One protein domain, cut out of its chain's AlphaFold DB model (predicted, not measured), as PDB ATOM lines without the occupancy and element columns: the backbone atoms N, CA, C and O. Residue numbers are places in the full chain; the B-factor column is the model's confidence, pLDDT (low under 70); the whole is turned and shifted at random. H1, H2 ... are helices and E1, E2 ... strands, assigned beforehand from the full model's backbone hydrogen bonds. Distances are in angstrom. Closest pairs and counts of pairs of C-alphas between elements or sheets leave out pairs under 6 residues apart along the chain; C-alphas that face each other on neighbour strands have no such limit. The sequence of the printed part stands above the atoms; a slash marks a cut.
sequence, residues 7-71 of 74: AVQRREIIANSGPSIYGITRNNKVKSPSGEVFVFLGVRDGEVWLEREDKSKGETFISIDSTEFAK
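This is residues 7 to 71 of the 74 residues of an uncharacterized protein of Armatimonadetes bacterium (UniProt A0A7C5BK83). A strongly twisted, curled sheet of four strands has helix H1 over one face and the short helix H2 over the opposite face. E2 and E3 lie nearest the middle, and E2 bends by 58 degrees at residue 41. The 65 printed residues hold H1, E1, E2, E3, E4 and H2 in that order, class mixed; the sheet, E1 - E2 - E3 - E4, is antiparallel. The whole is compact, with a radius of gyration of the C-alphas of 10.8 A and spans of 29 by 26 by 17 A.

H1, residues 7 to 15, is on the sheet at a height of 9.4 A. Its closest C-alphas to E2, residues 37 to 44, are those of Ile 14 and Leu 41, 6.1 A apart. E1, residues 29 to 31, forms a hairpin with E2, with N 30 and O 38 2.8 A apart. E2 and E3, residues 47 to 52, form a hairpin, with N 39 and O 51 2.7 A apart. E3 and E4, residues 61 to 65, form a hairpin, with N 48 and O 64 2.8 A apart. These strands make a meander, each the antiparallel neighbour of the one before. H2, residues 66 to 69, is on the opposite face from H1, at a height of 8.2 A. In H1 every O i to N i+4 pair is within hydrogen-bond range; H2 is too short for such a pair.

H1 begins at C-alpha 7 (198.389, 154.216, 183.153) and is 12.2 A long. E2 is 20.3 A long, E3 15.6 A and E4 13.8 A. H2 ends at C-alpha 69 (176.838, 160.781, 190.557).

The farthest C-alphas, Val 8 and Lys 71, are 29.3 A apart. The printed part has no cut. The link from H1 to E1, residues 16 to 28, is long. Mean pLDDT of the printed part is 94.0, and no printed residue is under 70.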
ATOM      1  N   ALA A   7     198.072 152.963 183.835       91.00
ATOM      2  CA  ALA A   7     198.389 154.216 183.153       91.00
ATOM      3  C   ALA A   7     197.798 154.292 181.732       91.00
ATOM      4  O   ALA A   7     197.362 155.359 181.301       91.00
ATOM      5  N   VAL A   8     197.746 153.161 181.020       93.19
ATOM      6  CA  VAL A   8     197.171 153.081 179.670       93.19
ATOM      7  C   VAL A   8     195.651 153.197 179.739       93.19
ATOM      8  O   VAL A   8     195.082 154.015 179.026       93.19
ATOM      9  N   GLN A   9     195.002 152.461 180.647       93.06
ATOM     10  CA  GLN A   9     193.545 152.536 180.833       93.06
ATOM     11  C   GLN A   9     193.095 153.953 181.203       93.06
ATOM     12  O   GLN A   9     192.182 154.498 180.588       93.06
ATOM     13  N   ARG A  10     193.797 154.600 182.143       93.81
ATOM     14  CA  ARG A  10     193.528 155.990 182.536       93.81
ATOM     15  C   ARG A  10     193.606 156.941 181.345       93.81
ATOM     16  O   ARG A  10     192.738 157.794 181.179       93.81
ATOM     17  N   ARG A  11     194.643 156.798 180.511       94.44
ATOM     18  CA  ARG A  11     194.824 157.618 179.308       94.44
ATOM     19  C   ARG A  11     193.692 157.402 178.305       94.44
ATOM     20  O   ARG A  11     193.215 158.379 177.743       94.44
ATOM     21  N   GLU A  12     193.252 156.162 178.109       94.38
ATOM     22  CA  GLU A  12     192.126 155.843 177.224       94.38
ATOM     23  C   GLU A  12     190.813 156.459 177.728       94.38
ATOM     24  O   GLU A  12     190.102 157.080 176.941       94.38
ATOM     25  N   ILE A  13     190.516 156.372 179.030       94.00
ATOM     26  CA  ILE A  13     189.329 157.009 179.629       94.00
ATOM     27  C   ILE A  13     189.367 158.523 179.392       94.00
ATOM     28  O   ILE A  13     188.414 159.104 178.878       94.00
ATOM     29  N   ILE A  14     190.489 159.165 179.719       93.88
ATOM     30  CA  ILE A  14     190.691 160.614 179.575       93.88
ATOM     31  C   ILE A  14     190.570 161.069 178.115       93.88
ATOM     32  O   ILE A  14     190.000 162.128 177.856       93.88
ATOM     33  N   ALA A  15     191.102 160.292 177.167       94.88
ATOM     34  CA  ALA A  15     191.067 160.624 175.744       94.88
ATOM     35  C   ALA A  15     189.657 160.540 175.142       94.88
ATOM     36  O   ALA A  15     189.383 161.216 174.157       94.88
ATOM     37  N   ASN A  16     188.775 159.729 175.733       95.00
ATOM     38  CA  ASN A  16     187.430 159.481 175.218       95.00
ATOM     39  C   ASN A  16     186.322 160.117 176.072       95.00
ATOM     40  O   ASN A  16     185.155 159.844 175.827       95.00
ATOM     41  N   SER A  17     186.652 160.928 177.080       95.00
ATOM     42  CA  SER A  17     185.664 161.537 177.980       95.00
ATOM     43  C   SER A  17     185.741 163.061 177.988       95.00
ATOM     44  O   SER A  17     186.811 163.664 177.848       95.00
ATOM     45  N   GLY A  18     184.584 163.686 178.198       92.88
ATOM     46  CA  GLY A  18     184.459 165.111 178.464       92.88
ATOM     47  C   GLY A  18     185.129 165.504 179.789       92.88
ATOM     48  O   GLY A  18     185.234 164.680 180.701       92.88
ATOM     49  N   PRO A  19     185.604 166.755 179.921       91.69
ATOM     50  CA  PRO A  19     186.514 167.142 180.999       91.69
ATOM     51  C   PRO A  19     185.836 167.466 182.340       91.69
ATOM     52  O   PRO A  19     186.543 167.586 183.344       91.69
ATOM     53  N   SER A  20     184.512 167.645 182.376       94.19
ATOM     54  CA  SER A  20     183.803 168.134 183.565       94.19
ATOM     55  C   SER A  20     182.304 167.842 183.553       94.19
ATOM     56  O   SER A  20     181.701 167.759 182.485       94.19
ATOM     57  N   ILE A  21     181.696 167.784 184.740       93.88
ATOM     58  CA  ILE A  21     180.241 167.755 184.960       93.88
ATOM     59  C   ILE A  21     179.917 168.394 186.322       93.88
ATOM     60  O   ILE A  21     180.706 168.270 187.250       93.88
ATOM     61  N   TYR A  22     178.786 169.095 186.457       89.81
ATOM     62  CA  TYR A  22     178.342 169.711 187.726       89.81
ATOM     63  C   TYR A  22     179.390 170.615 188.416       89.81
ATOM     64  O   TYR A  22     179.471 170.658 189.639       89.81
ATOM     65  N   GLY A  23     180.235 171.310 187.645       90.25
ATOM     66  CA  GLY A  23     181.333 172.129 188.187       90.25
ATOM     67  C   GLY A  23     182.547 171.332 188.690       90.25
ATOM     68  O   GLY A  23     183.531 171.929 189.117       90.25
ATOM     69  N   ILE A  24     182.513 170.002 188.604       93.94
ATOM     70  CA  ILE A  24     183.627 169.106 188.919       93.94
ATOM     71  C   ILE A  24     184.449 168.902 187.654       93.94
ATOM     72  O   ILE A  24     183.913 168.580 186.594       93.94
ATOM     73  N   THR A  25     185.759 169.081 187.771       95.19
ATOM     74  CA  THR A  25     186.715 168.968 186.670       95.19
ATOM     75  C   THR A  25     187.637 167.770 186.860       95.19
ATOM     76  O   THR A  25     187.758 167.191 187.943       95.19
ATOM     77  N   ARG A  26     188.297 167.367 185.775       94.06
ATOM     78  CA  ARG A  26     189.283 166.285 185.778       94.06
ATOM     79  C   ARG A  26     190.306 166.444 186.908       94.06
ATOM     80  O   ARG A  26     190.880 167.507 187.110       94.06
ATOM     81  N   ASN A  27     190.595 165.331 187.573       94.75
ATOM     82  CA  ASN A  27     191.454 165.200 188.746       94.75
ATOM     83  C   ASN A  27     190.893 165.769 190.061       94.75
ATOM     84  O   ASN A  27     191.576 165.671 191.082       94.75
ATOM     85  N   ASN A  28     189.671 166.314 190.095       96.12
ATOM     86  CA  ASN A  28     189.049 166.636 191.376       96.12
ATOM     87  C   ASN A  28     188.796 165.360 192.184       96.12
ATOM     88  O   ASN A  28     188.357 164.341 191.646       96.12
ATOM     89  N   LYS A  29     189.052 165.440 193.493       95.56
ATOM     90  CA  LYS A  29     188.659 164.393 194.432       95.56
ATOM     91  C   LYS A  29     187.173 164.509 194.733       95.56
ATOM     92  O   LYS A  29     186.677 165.603 194.990       95.56
ATOM     93  N   VAL A  30     186.492 163.376 194.729       95.12
ATOM     94  CA  VAL A  30     185.067 163.246 195.025       95.12
ATOM     95  C   VAL A  30     184.875 162.107 196.013       95.12
ATOM     96  O   VAL A  30     185.631 161.135 196.005       95.12
ATOM     97  N   LYS A  31     183.886 162.237 196.895       95.56
ATOM     98  CA  LYS A  31     183.605 161.253 197.939       95.56
ATOM     99  C   LYS A  31     182.281 160.565 197.632       95.56
ATOM    100  O   LYS A  31     181.302 161.244 197.344       95.56
ATOM    101  N   SER A  32     182.254 159.239 197.680       93.69
ATOM    102  CA  SER A  32     181.012 158.482 197.553       93.69
ATOM    103  C   SER A  32     180.173 158.570 198.834       93.69
ATOM    104  O   SER A  32     180.716 158.834 199.913       93.69
ATOM    105  N   PRO A  33     178.870 158.244 198.769       92.19
ATOM    106  CA  PRO A  33     178.020 158.114 199.954       92.19
ATOM    107  C   PRO A  33     178.529 157.082 200.972       92.19
ATOM    108  O   PRO A  33     178.327 157.246 202.171       92.19
ATOM    109  N   SER A  34     179.239 156.041 200.518       90.44
ATOM    110  CA  SER A  34     179.895 155.047 201.385       90.44
ATOM    111  C   SER A  34     181.172 155.565 202.062       90.44
ATOM    112  O   SER A  34     181.754 154.880 202.900       90.44
ATOM    113  N   GLY A  35     181.615 156.775 201.716       91.81
ATOM    114  CA  GLY A  35     182.773 157.441 202.297       91.81
ATOM    115  C   GLY A  35     184.099 157.188 201.580       91.81
ATOM    116  O   GLY A  35     185.128 157.694 202.026       91.81
ATOM    117  N   GLU A  36     184.086 156.445 200.476       93.75
ATOM    118  CA  GLU A  36     185.269 156.180 199.658       93.75
ATOM    119  C   GLU A  36     185.643 157.403 198.815       93.75
ATOM    120  O   GLU A  36     184.785 158.191 198.418       93.75
ATOM    121  N   VAL A  37     186.936 157.566 198.536       95.50
ATOM    122  CA  VAL A  37     187.462 158.706 197.776       95.50
ATOM    123  C   VAL A  37     187.872 158.256 196.382       95.50
ATOM    124  O   VAL A  37     188.576 157.257 196.201       95.50
ATOM    125  N   PHE A  38     187.448 159.039 195.400       96.88
ATOM    126  CA  PHE A  38     187.731 158.835 193.993       96.88
ATOM    127  C   PHE A  38     188.286 160.107 193.368       96.88
ATOM    128  O   PHE A  38     188.062 161.214 193.851       96.88
ATOM    129  N   VAL A  39     188.974 159.945 192.249       96.81
ATOM    130  CA  VAL A  39     189.433 161.017 191.378       96.81
ATOM    131  C   VAL A  39     188.555 161.025 190.133       96.81
ATOM    132  O   VAL A  39     188.457 160.020 189.431       96.81
ATOM    133  N   PHE A  40     187.924 162.158 189.840       97.25
ATOM    134  CA  PHE A  40     187.103 162.323 188.644       97.25
ATOM    135  C   PHE A  40     187.973 162.334 187.380       97.25
ATOM    136  O   PHE A  40     188.925 163.112 187.280       97.25
ATOM    137  N   LEU A  41     187.658 161.483 186.400       96.81
ATOM    138  CA  LEU A  41     188.417 161.383 185.147       96.81
ATOM    139  C   LEU A  41     187.708 162.055 183.968       96.81
ATOM    140  O   LEU A  41     188.371 162.664 183.120       96.81
ATOM    141  N   GLY A  42     186.380 161.968 183.933       96.69
ATOM    142  CA  GLY A  42     185.562 162.571 182.892       96.69
ATOM    143  C   GLY A  42     184.171 161.958 182.801       96.69
ATOM    144  O   GLY A  42     183.822 161.054 183.557       96.69
ATOM    145  N   VAL A  43     183.387 162.452 181.848       96.69
ATOM    146  CA  VAL A  43     182.045 161.948 181.531       96.69
ATOM    147  C   VAL A  43     181.991 161.457 180.085       96.69
ATOM    148  O   VAL A  43     182.515 162.122 179.190       96.69
ATOM    149  N   ARG A  44     181.387 160.295 179.838       95.12
ATOM    150  CA  ARG A  44     181.172 159.746 178.492       95.12
ATOM    151  C   ARG A  44     179.865 158.963 178.473       95.12
ATOM    152  O   ARG A  44     179.632 158.188 179.387       95.12
ATOM    153  N   ASP A  45     179.033 159.174 177.455       93.38
ATOM    154  CA  ASP A  45     177.791 158.413 177.236       93.38
ATOM    155  C   ASP A  45     176.832 158.396 178.445       93.38
ATOM    156  O   ASP A  45     176.175 157.401 178.723       93.38
ATOM    157  N   GLY A  46     176.764 159.503 179.194       93.81
ATOM    158  CA  GLY A  46     175.941 159.598 180.407       93.81
ATOM    159  C   GLY A  46     176.560 158.951 181.649       93.81
ATOM    160  O   GLY A  46     175.992 159.082 182.731       93.81
ATOM    161  N   GLU A  47     177.741 158.343 181.537       96.94
ATOM    162  CA  GLU A  47     178.491 157.765 182.647       96.94
ATOM    163  C   GLU A  47     179.641 158.669 183.102       96.94
ATOM    164  O   GLU A  47     180.379 159.252 182.304       96.94
ATOM    165  N   VAL A  48     179.840 158.739 184.412       97.31
ATOM    166  CA  VAL A  48     180.970 159.396 185.062       97.31
ATOM    167  C   VAL A  48     182.036 158.361 185.383       97.31
ATOM    168  O   VAL A  48     181.796 157.406 186.118       97.31
ATOM    169  N   TRP A  49     183.233 158.583 184.846       97.69
ATOM    170  CA  TRP A  49     184.394 157.730 185.049       97.69
ATOM    171  C   TRP A  49     185.244 158.239 186.209       97.69
ATOM    172  O   TRP A  49     185.643 159.409 186.254       97.69
ATOM    173  N   LEU A  50     185.553 157.333 187.133       96.62
ATOM    174  CA  LEU A  50     186.225 157.615 188.394       96.62
ATOM    175  C   LEU A  50     187.410 156.663 188.595       96.62
ATOM    176  O   LEU A  50     187.325 155.477 188.286       96.62
ATOM    177  N   GLU A  51     188.507 157.169 189.156       96.69
ATOM    178  CA  GLU A  51     189.635 156.364 189.646       96.69
ATOM    179  C   GLU A  51     189.567 156.266 191.172       96.69
ATOM    180  O   GLU A  51     189.562 157.289 191.853       96.69
ATOM    181  N   ARG A  52     189.541 155.055 191.732       95.94
ATOM    182  CA  ARG A  52     189.678 154.845 193.180       95.94
ATOM    183  C   ARG A  52     191.038 155.336 193.655       95.94
ATOM    184  O   ARG A  52     192.068 154.955 193.099       95.94
ATOM    185  N   GLU A  53     191.037 156.113 194.734       94.44
ATOM    186  CA  GLU A  53     192.283 156.490 195.405       94.44
ATOM    187  C   GLU A  53     192.911 155.269 196.100       94.44
ATOM    188  O   GLU A  53     194.105 155.009 195.951       94.44
ATOM    189  N   ASP A  54     192.086 154.458 196.771       92.19
ATOM    190  CA  ASP A  54     192.501 153.193 197.377       92.19
ATOM    191  C   ASP A  54     192.292 152.014 196.414       92.19
ATOM    192  O   ASP A  54     191.192 151.474 196.257       92.19
ATOM    193  N   LYS A  55     193.387 151.601 195.773       87.50
ATOM    194  CA  LYS A  55     193.412 150.530 194.762       87.50
ATOM    195  C   LYS A  55     193.294 149.124 195.359       87.50
ATOM    196  O   LYS A  55     193.191 148.168 194.599       87.50
ATOM    197  N   SER A  56     193.308 148.987 196.687       88.56
ATOM    198  CA  SER A  56     193.125 147.697 197.365       88.56
ATOM    199  C   SER A  56     191.650 147.309 197.532       88.56
ATOM    200  O   SER A  56     191.338 146.132 197.691       88.56
ATOM    201  N   LYS A  57     190.733 148.284 197.441       82.81
ATOM    202  CA  LYS A  57     189.298 148.115 197.729       82.81
ATOM    203  C   LYS A  57     188.444 147.653 196.543       82.81
ATOM    204  O   LYS A  57     187.221 147.667 196.632       82.81
ATOM    205  N   GLY A  58     189.061 147.251 195.431       87.25
ATOM    206  CA  GLY A  58     188.353 146.711 194.268       87.25
ATOM    207  C   GLY A  58     188.909 147.202 192.936       87.25
ATOM    208  O   GLY A  58     190.107 147.456 192.797       87.25
ATOM    209  N   GLU A  59     188.035 147.319 191.934       91.50
ATOM    210  CA  GLU A  59     188.426 147.795 190.606       91.50
ATOM    211  C   GLU A  59     188.911 149.245 190.653       91.50
ATOM    212  O   GLU A  59     188.238 150.130 191.179       91.50
ATOM    213  N   THR A  60     190.100 149.489 190.094       94.06
ATOM    214  CA  THR A  60     190.745 150.811 190.114       94.06
ATOM    215  C   THR A  60     189.922 151.874 189.397       94.06
ATOM    216  O   THR A  60     189.908 153.018 189.842       94.06
ATOM    217  N   PHE A  61     189.251 151.514 188.305       95.06
ATOM    218  CA  PHE A  61     188.390 152.416 187.551       95.06
ATOM    219  C   PHE A  61     186.964 151.908 187.626       95.06
ATOM    220  O   PHE A  61     186.733 150.721 187.414       95.06
ATOM    221  N   ILE A  62     186.032 152.809 187.904       95.62
ATOM    222  CA  ILE A  62     184.602 152.519 187.857       95.62
ATOM    223  C   ILE A  62     183.910 153.557 186.980       95.62
ATOM    224  O   ILE A  62     184.364 154.704 186.889       95.62
ATOM    225  N   SER A  63     182.809 153.154 186.360       95.94
ATOM    226  CA  SER A  63     181.829 154.064 185.786       95.94
ATOM    227  C   SER A  63     180.550 153.993 186.611       95.94
ATOM    228  O   SER A  63     180.191 152.940 187.140       95.94
ATOM    229  N   ILE A  64     179.887 155.132 186.770       96.44
ATOM    230  CA  ILE A  64     178.546 155.207 187.349       96.44
ATOM    231  C   ILE A  64     177.696 156.158 186.521       96.44
ATOM    232  O   ILE A  64     178.220 157.074 185.890       96.44
ATOM    233  N   ASP A  65     176.384 155.974 186.548       97.00
ATOM    234  CA  ASP A  65     175.465 156.872 185.859       97.00
ATOM    235  C   ASP A  65     175.589 158.316 186.388       97.00
ATOM    236  O   ASP A  65     175.732 158.560 187.589       97.00
ATOM    237  N   SER A  66     175.542 159.299 185.492       95.62
ATOM    238  CA  SER A  66     175.674 160.719 185.838       95.62
ATOM    239  C   SER A  66     174.554 161.244 186.743       95.62
ATOM    240  O   SER A  66     174.776 162.209 187.481       95.62
ATOM    241  N   THR A  67     173.371 160.623 186.731       94.44
ATOM    242  CA  THR A  67     172.271 160.932 187.656       94.44
ATOM    243  C   THR A  67     172.525 160.351 189.046       94.44
ATOM    244  O   THR A  67     172.179 160.982 190.046       94.44
ATOM    245  N   GLU A  68     173.195 159.199 189.133       95.12
ATOM    246  CA  GLU A  68     173.659 158.633 190.401       95.12
ATOM    247  C   GLU A  68     174.793 159.482 190.985       95.12
ATOM    248  O   GLU A  68     174.756 159.853 192.158       95.12
ATOM    249  N   PHE A  69     175.751 159.891 190.150       95.31
ATOM    250  CA  PHE A  69     176.838 160.781 190.557       95.31
ATOM    251  C   PHE A  69     176.334 162.142 191.059       95.31
ATOM    252  O   PHE A  69     176.899 162.700 191.995       95.31
ATOM    253  N   ALA A  70     175.232 162.660 190.510       92.69
ATOM    254  CA  ALA A  70     174.615 163.898 190.990       92.69
ATOM    255  C   ALA A  70     174.142 163.822 192.456       92.69
ATOM    256  O   ALA A  70     173.939 164.852 193.093       92.69
ATOM    257  N   LYS A  71     173.955 162.619 193.013       92.62
ATOM    258  CA  LYS A  71     173.620 162.431 194.433       92.62
ATOM    259  C   LYS A  71     174.845 162.536 195.342       92.62
ATOM    260  O   LYS A  71     174.676 162.712 196.539       92.62
TER     261      LYS A  71